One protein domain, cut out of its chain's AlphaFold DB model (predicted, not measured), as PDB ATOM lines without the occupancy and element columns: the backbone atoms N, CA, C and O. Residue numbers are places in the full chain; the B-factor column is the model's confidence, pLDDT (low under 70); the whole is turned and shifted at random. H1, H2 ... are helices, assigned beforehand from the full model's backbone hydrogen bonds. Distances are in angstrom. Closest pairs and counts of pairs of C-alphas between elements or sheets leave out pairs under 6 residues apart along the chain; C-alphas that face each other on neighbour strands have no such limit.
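This is residues 4 to 55 of the 59 residues of the protein "PTS system transporter subunit IIA" of Klebsiella pneumoniae subsp. ozaenae (UniProt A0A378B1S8). Two helices, H1 and then H2, make a splayed helical hairpin; H2 meets H1 with residues 41 to 45 alone and then swings away, and residues 50 to 55 stick out. Before the hairpin, residues 4 to 20 make a wide loop with no named element, which leads round to the beginning of H1. The printed part has 52 residues, with two named helices and no named strand; its class is all helix. It is only just compact, close to loose, with a radius of gyration of the C-alphas of 11.6 A, and spans 29 by 24 by 20 A.

Begin at C-alpha 4, at (0.149, 43.731, 19.956), and go along residues 4 to 20 until you reach C-alpha 21 at (-14.271, 28.749, 4.328). There H1 begins, residues 21 to 34, 20.1 A from first to last C-alpha. After six more residues find H2, residues 41 to 53, 18.5 A long, ending at C-alpha 53 at (-18.970, 39.193, -1.485).

Look at Thr 29 and Lys 41: their C-alphas, the closest of H1 and H2, are 6.6 A apart. The two helices touch, with 7 pairs of C-alphas within 8 A. They form a helical hairpin and run opposite ways at a steep tilt of 39 degrees. Their centres are 11.3 A apart. In H2 every O i to N i+4 pair is within hydrogen-bond range; in H1, 9 of 10 are.

The two C-alphas farthest apart are those of Val 9 and Leu 54, at 30.0 A. The printed part has no cut, and the link from H1 to H2 is short. In the B-factor column the mean pLDDT of the printed part of this model is 92.5, and no printed residue is under 70.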
ATOM      1  N   SER A   4       0.090  44.263  18.596       86.75
ATOM      2  CA  SER A   4       0.149  43.731  19.956       86.75
ATOM      3  C   SER A   4      -1.047  44.153  20.811       86.75
ATOM      4  O   SER A   4      -1.362  43.479  21.786       86.75
ATOM      5  N   THR A   5      -1.760  45.217  20.424       87.12
ATOM      6  CA  THR A   5      -2.946  45.691  21.148       87.12
ATOM      7  C   THR A   5      -4.228  44.960  20.756       87.12
ATOM      8  O   THR A   5      -5.242  45.134  21.424       87.12
ATOM      9  N   VAL A   6      -4.213  44.189  19.663       87.06
ATOM     10  CA  VAL A   6      -5.386  43.446  19.157       87.06
ATOM     11  C   VAL A   6      -5.176  41.931  19.152       87.06
ATOM     12  O   VAL A   6      -6.145  41.177  19.163       87.06
ATOM     13  N   LEU A   7      -3.923  41.465  19.144       89.12
ATOM     14  CA  LEU A   7      -3.599  40.044  19.164       89.12
ATOM     15  C   LEU A   7      -3.722  39.482  20.588       89.12
ATOM     16  O   LEU A   7      -2.982  39.877  21.487       89.12
ATOM     17  N   ASN A   8      -4.607  38.504  20.779       89.62
ATOM     18  CA  ASN A   8      -4.750  37.776  22.038       89.62
ATOM     19  C   ASN A   8      -4.380  36.304  21.834       89.62
ATOM     20  O   ASN A   8      -4.905  35.652  20.935       89.62
ATOM     21  N   VAL A   9      -3.516  35.766  22.699       90.56
ATOM     22  CA  VAL A   9      -3.077  34.360  22.660       90.56
ATOM     23  C   VAL A   9      -4.259  33.387  22.746       90.56
ATOM     24  O   VAL A   9      -4.213  32.323  22.138       90.56
ATOM     25  N   LYS A  10      -5.342  33.766  23.434       89.12
ATOM     26  CA  LYS A  10      -6.577  32.966  23.512       89.12
ATOM     27  C   LYS A  10      -7.269  32.781  22.159       89.12
ATOM     28  O   LYS A  10      -7.945  31.780  21.960       89.12
ATOM     29  N   ASN A  11      -7.045  33.707  21.227       91.38
ATOM     30  CA  ASN A  11      -7.659  33.711  19.900       91.38
ATOM     31  C   ASN A  11      -6.722  33.113  18.835       91.38
ATOM     32  O   ASN A  11      -6.960  33.266  17.640       91.38
ATOM     33  N   ILE A  12      -5.646  32.430  19.251       92.69
ATOM     34  CA  ILE A  12      -4.708  31.746  18.355       92.69
ATOM     35  C   ILE A  12      -4.998  30.247  18.377       92.69
ATOM     36  O   ILE A  12      -4.792  29.573  19.387       92.69
ATOM     37  N   LYS A  13      -5.408  29.701  17.229       90.88
ATOM     38  CA  LYS A  13      -5.647  28.266  17.061       90.88
ATOM     39  C   LYS A  13      -4.657  27.655  16.079       90.88
ATOM     40  O   LYS A  13      -4.735  27.875  14.878       90.88
ATOM     41  N   LEU A  14      -3.710  26.885  16.618       92.31
ATOM     42  CA  LEU A  14      -2.626  26.271  15.839       92.31
ATOM     43  C   LEU A  14      -3.080  25.029  15.060       92.31
ATOM     44  O   LEU A  14      -2.618  24.793  13.952       92.31
ATOM     45  N   ASN A  15      -3.996  24.250  15.638       91.25
ATOM     46  CA  ASN A  15      -4.490  22.999  15.064       91.25
ATOM     47  C   ASN A  15      -5.946  23.171  14.625       91.25
ATOM     48  O   ASN A  15      -6.861  22.689  15.293       91.25
ATOM     49  N   MET A  16      -6.154  23.918  13.542       92.38
ATOM     50  CA  MET A  16      -7.489  24.140  12.988       92.38
ATOM     51  C   MET A  16      -7.985  22.884  12.268       92.38
ATOM     52  O   MET A  16      -7.232  22.245  11.528       92.38
ATOM     53  N   THR A  17      -9.244  22.524  12.502       90.88
ATOM     54  CA  THR A  17      -9.867  21.334  11.898       90.88
ATOM     55  C   THR A  17     -10.784  21.661  10.729       90.88
ATOM     56  O   THR A  17     -11.037  20.772   9.912       90.88
ATOM     57  N   ALA A  18     -11.245  22.912  10.638       93.81
ATOM     58  CA  ALA A  18     -12.026  23.425   9.527       93.81
ATOM     59  C   ALA A  18     -11.356  23.186   8.165       93.81
ATOM     60  O   ALA A  18     -10.146  23.361   7.992       93.81
ATOM     61  N   ARG A  19     -12.168  22.794   7.185       93.75
ATOM     62  CA  ARG A  19     -11.759  22.471   5.811       93.75
ATOM     63  C   ARG A  19     -12.432  23.353   4.774       93.75
ATOM     64  O   ARG A  19     -11.915  23.465   3.662       93.75
ATOM     65  N   THR A  20     -13.560  23.964   5.116       94.50
ATOM     66  CA  THR A  20     -14.254  24.932   4.263       94.50
ATOM     67  C   THR A  20     -14.098  26.346   4.805       94.50
ATOM     68  O   THR A  20     -13.698  26.560   5.949       94.50
ATOM     69  N   LYS A  21     -14.388  27.336   3.961       91.19
ATOM     70  CA  LYS A  21     -14.271  28.749   4.328       91.19
ATOM     71  C   LYS A  21     -15.272  29.122   5.417       91.19
ATOM     72  O   LYS A  21     -14.941  29.862   6.335       91.19
ATOM     73  N   GLU A  22     -16.467  28.564   5.307       93.50
ATOM     74  CA  GLU A  22     -17.558  28.661   6.262       93.50
ATOM     75  C   GLU A  22     -17.119  28.123   7.622       93.50
ATOM     76  O   GLU A  22     -17.184  28.847   8.613       93.50
ATOM     77  N   GLU A  23     -16.561  26.910   7.652       94.19
ATOM     78  CA  GLU A  23     -16.061  26.294   8.881       94.19
ATOM     79  C   GLU A  23     -14.932  27.123   9.511       94.19
ATOM     80  O   GLU A  23     -14.894  27.280  10.728       94.19
ATOM     81  N   VAL A  24     -14.030  27.697   8.700       94.19
ATOM     82  CA  VAL A  24     -12.950  28.569   9.199       94.19
ATOM     83  C   VAL A  24     -13.533  29.809   9.877       94.19
ATOM     84  O   VAL A  24     -13.124  30.161  10.982       94.19
ATOM     85  N   ILE A  25     -14.476  30.488   9.219       94.50
ATOM     86  CA  ILE A  25     -15.088  31.719   9.732       94.50
ATOM     87  C   ILE A  25     -15.863  31.425  11.018       94.50
ATOM     88  O   ILE A  25     -15.744  32.180  11.985       94.50
ATOM     89  N   GLU A  26     -16.607  30.321  11.069       95.00
ATOM     90  CA  GLU A  26     -17.326  29.899  12.270       95.00
ATOM     91  C   GLU A  26     -16.378  29.580  13.430       95.00
ATOM     92  O   GLU A  26     -16.552  30.126  14.521       95.00
ATOM     93  N   GLU A  27     -15.352  28.757  13.189       94.62
ATOM     94  CA  GLU A  27     -14.405  28.304  14.214       94.62
ATOM     95  C   GLU A  27     -13.603  29.474  14.805       94.62
ATOM     96  O   GLU A  27     -13.367  29.523  16.013       94.62
ATOM     97  N   LEU A  28     -13.214  30.450  13.976       95.06
ATOM     98  CA  LEU A  28     -12.532  31.660  14.438       95.06
ATOM     99  C   LEU A  28     -13.478  32.627  15.155       95.06
ATOM    100  O   LEU A  28     -13.087  33.225  16.156       95.06
ATOM    101  N   THR A  29     -14.722  32.763  14.688       95.38
ATOM    102  CA  THR A  29     -15.717  33.607  15.366       95.38
ATOM    103  C   THR A  29     -16.022  33.069  16.761       95.38
ATOM    104  O   THR A  29     -16.129  33.851  17.701       95.38
ATOM    105  N   ASP A  30     -16.081  31.747  16.933       94.62
ATOM    106  CA  ASP A  30     -16.290  31.133  18.247       94.62
ATOM    107  C   ASP A  30     -15.195  31.502  19.255       94.62
ATOM    108  O   ASP A  30     -15.510  31.789  20.410       94.62
ATOM    109  N   LEU A  31     -13.930  31.582  18.829       94.81
ATOM    110  CA  LEU A  31     -12.839  32.050  19.697       94.81
ATOM    111  C   LEU A  31     -13.061  33.502  20.142       94.81
ATOM    112  O   LEU A  31     -12.899  33.824  21.318       94.81
ATOM    113  N   LEU A  32     -13.492  34.368  19.221       95.00
ATOM    114  CA  LEU A  32     -13.761  35.779  19.516       95.00
ATOM    115  C   LEU A  32     -14.953  35.966  20.467       95.00
ATOM    116  O   LEU A  32     -14.910  36.852  21.321       95.00
ATOM    117  N   ILE A  33     -15.991  35.131  20.350       95.56
ATOM    118  CA  ILE A  33     -17.116  35.099  21.296       95.56
ATOM    119  C   ILE A  33     -16.640  34.639  22.676       95.56
ATOM    120  O   ILE A  33     -16.982  35.252  23.687       95.56
ATOM    121  N   GLN A  34     -15.832  33.576  22.734       93.19
ATOM    122  CA  GLN A  34     -15.319  33.020  23.990       93.19
ATOM    123  C   GLN A  34     -14.436  34.007  24.762       93.19
ATOM    124  O   GLN A  34     -14.479  34.035  25.992       93.19
ATOM    125  N   ASP A  35     -13.653  34.824  24.060       92.00
ATOM    126  CA  ASP A  35     -12.828  35.879  24.659       92.00
ATOM    127  C   ASP A  35     -13.611  37.181  24.929       92.00
ATOM    128  O   ASP A  35     -13.095  38.096  25.568       92.00
ATOM    129  N   GLY A  36     -14.871  37.268  24.481       92.44
ATOM    130  CA  GLY A  36     -15.744  38.432  24.662       92.44
ATOM    131  C   GLY A  36     -15.444  39.606  23.723       92.44
ATOM    132  O   GLY A  36     -15.997  40.689  23.905       92.44
ATOM    133  N   ALA A  37     -14.584  39.403  22.721       92.50
ATOM    134  CA  ALA A  37     -14.266  40.401  21.700       92.50
ATOM    135  C   ALA A  37     -15.442  40.635  20.735       92.50
ATOM    136  O   ALA A  37     -15.587  41.723  20.179       92.50
ATOM    137  N   VAL A  38     -16.291  39.621  20.556       94.00
ATOM    138  CA  VAL A  38     -17.552  39.687  19.810       94.00
ATOM    139  C   VAL A  38     -18.674  39.220  20.736       94.00
ATOM    140  O   VAL A  38     -18.474  38.348  21.578       94.00
ATOM    141  N   THR A  39     -19.864  39.802  20.600       94.25
ATOM    142  CA  THR A  39     -21.030  39.472  21.438       94.25
ATOM    143  C   THR A  39     -22.137  38.751  20.677       94.25
ATOM    144  O   THR A  39     -22.860  37.957  21.275       94.25
ATOM    145  N   ASN A  40     -22.265  38.991  19.368       95.44
ATOM    146  CA  ASN A  40     -23.242  38.326  18.510       95.44
ATOM    147  C   ASN A  40     -22.542  37.611  17.346       95.44
ATOM    148  O   ASN A  40     -22.007  38.251  16.442       95.44
ATOM    149  N   LYS A  41     -22.572  36.273  17.378       93.94
ATOM    150  CA  LYS A  41     -21.954  35.412  16.362       93.94
ATOM    151  C   LYS A  41     -22.599  35.596  14.988       93.94
ATOM    152  O   LYS A  41     -21.888  35.713  13.997       93.94
ATOM    153  N   GLU A  42     -23.927  35.627  14.928       94.69
ATOM    154  CA  GLU A  42     -24.668  35.658  13.662       94.69
ATOM    155  C   GLU A  42     -24.466  36.981  12.924       94.69
ATOM    156  O   GLU A  42     -24.178  36.984  11.726       94.69
ATOM    157  N   ASP A  43     -24.559  38.099  13.648       95.62
ATOM    158  CA  ASP A  43     -24.330  39.422  13.067       95.62
ATOM    159  C   ASP A  43     -22.888  39.560  12.561       95.62
ATOM    160  O   ASP A  43     -22.673  40.021  11.443       95.62
ATOM    161  N   PHE A  44     -21.906  39.086  13.336       96.06
ATOM    162  CA  PHE A  44     -20.501  39.149  12.938       96.06
ATOM    163  C   PHE A  44     -20.207  38.308  11.691       96.06
ATOM    164  O   PHE A  44     -19.569  38.790  10.757       96.06
ATOM    165  N   ILE A  45     -20.695  37.065  11.641       95.56
ATOM    166  CA  ILE A  45     -20.511  36.192  10.475       95.56
ATOM    167  C   ILE A  45     -21.168  36.810   9.238       95.56
ATOM    168  O   ILE A  45     -20.562  36.813   8.166       95.56
ATOM    169  N   ARG A  46     -22.372  37.379   9.378       95.19
ATOM    170  CA  ARG A  46     -23.048  38.084   8.281       95.19
ATOM    171  C   ARG A  46     -22.197  39.239   7.754       95.19
ATOM    172  O   ARG A  46     -22.033  39.358   6.542       95.19
ATOM    173  N   ASP A  47     -21.625  40.046   8.640       94.88
ATOM    174  CA  ASP A  47     -20.777  41.176   8.255       94.88
ATOM    175  C   ASP A  47     -19.490  40.720   7.540       94.88
ATOM    176  O   ASP A  47     -19.079  41.327   6.546       94.88
ATOM    177  N   VAL A  48     -18.881  39.612   7.983       93.50
ATOM    178  CA  VAL A  48     -17.719  38.998   7.312       93.50
ATOM    179  C   VAL A  48     -18.076  38.553   5.891       93.50
ATOM    180  O   VAL A  48     -17.330  38.844   4.953       93.50
ATOM    181  N   TRP A  49     -19.225  37.900   5.704       92.38
ATOM    182  CA  TRP A  49     -19.674  37.464   4.381       92.38
ATOM    183  C   TRP A  49     -19.999  38.624   3.450       92.38
ATOM    184  O   TRP A  49     -19.556  38.607   2.303       92.38
ATOM    185  N   LEU A  50     -20.669  39.667   3.949       93.31
ATOM    186  CA  LEU A  50     -20.927  40.886   3.179       93.31
ATOM    187  C   LEU A  50     -19.626  41.492   2.643       93.31
ATOM    188  O   LEU A  50     -19.570  41.934   1.497       93.31
ATOM    189  N   ARG A  51     -18.548  41.488   3.439       92.50
ATOM    190  CA  ARG A  51     -17.235  41.929   2.958       92.50
ATOM    191  C   ARG A  51     -16.666  40.979   1.909       92.50
ATOM    192  O   ARG A  51     -16.094  41.458   0.933       92.50
ATOM    193  N   GLU A  52     -16.766  39.673   2.104       89.38
ATOM    194  CA  GLU A  52     -16.209  38.686   1.175       89.38
ATOM    195  C   GLU A  52     -16.889  38.725  -0.206       89.38
ATOM    196  O   GLU A  52     -16.223  38.551  -1.227       89.38
ATOM    197  N   GLU A  53     -18.192  39.018  -0.250       88.69
ATOM    198  CA  GLU A  53     -18.970  39.193  -1.485       88.69
ATOM    199  C   GLU A  53     -18.491  40.375  -2.338       88.69
ATOM    200  O   GLU A  53     -18.553  40.318  -3.566       88.69
ATOM    201  N   LEU A  54     -17.947  41.428  -1.714       87.81
ATOM    202  CA  LEU A  54     -17.370  42.581  -2.423       87.81
ATOM    203  C   LEU A  54     -16.074  42.239  -3.176       87.81
ATOM    204  O   LEU A  54     -15.542  43.069  -3.914       87.81
ATOM    205  N   GLY A  55     -15.552  41.031  -2.986       81.06
ATOM    206  CA  GLY A  55     -14.331  40.539  -3.599       81.06
ATOM    207  C   GLY A  55     -13.472  39.826  -2.570       81.06
ATOM    208  O   GLY A  55     -13.477  40.180  -1.386       81.06
TER     209      GLY A  55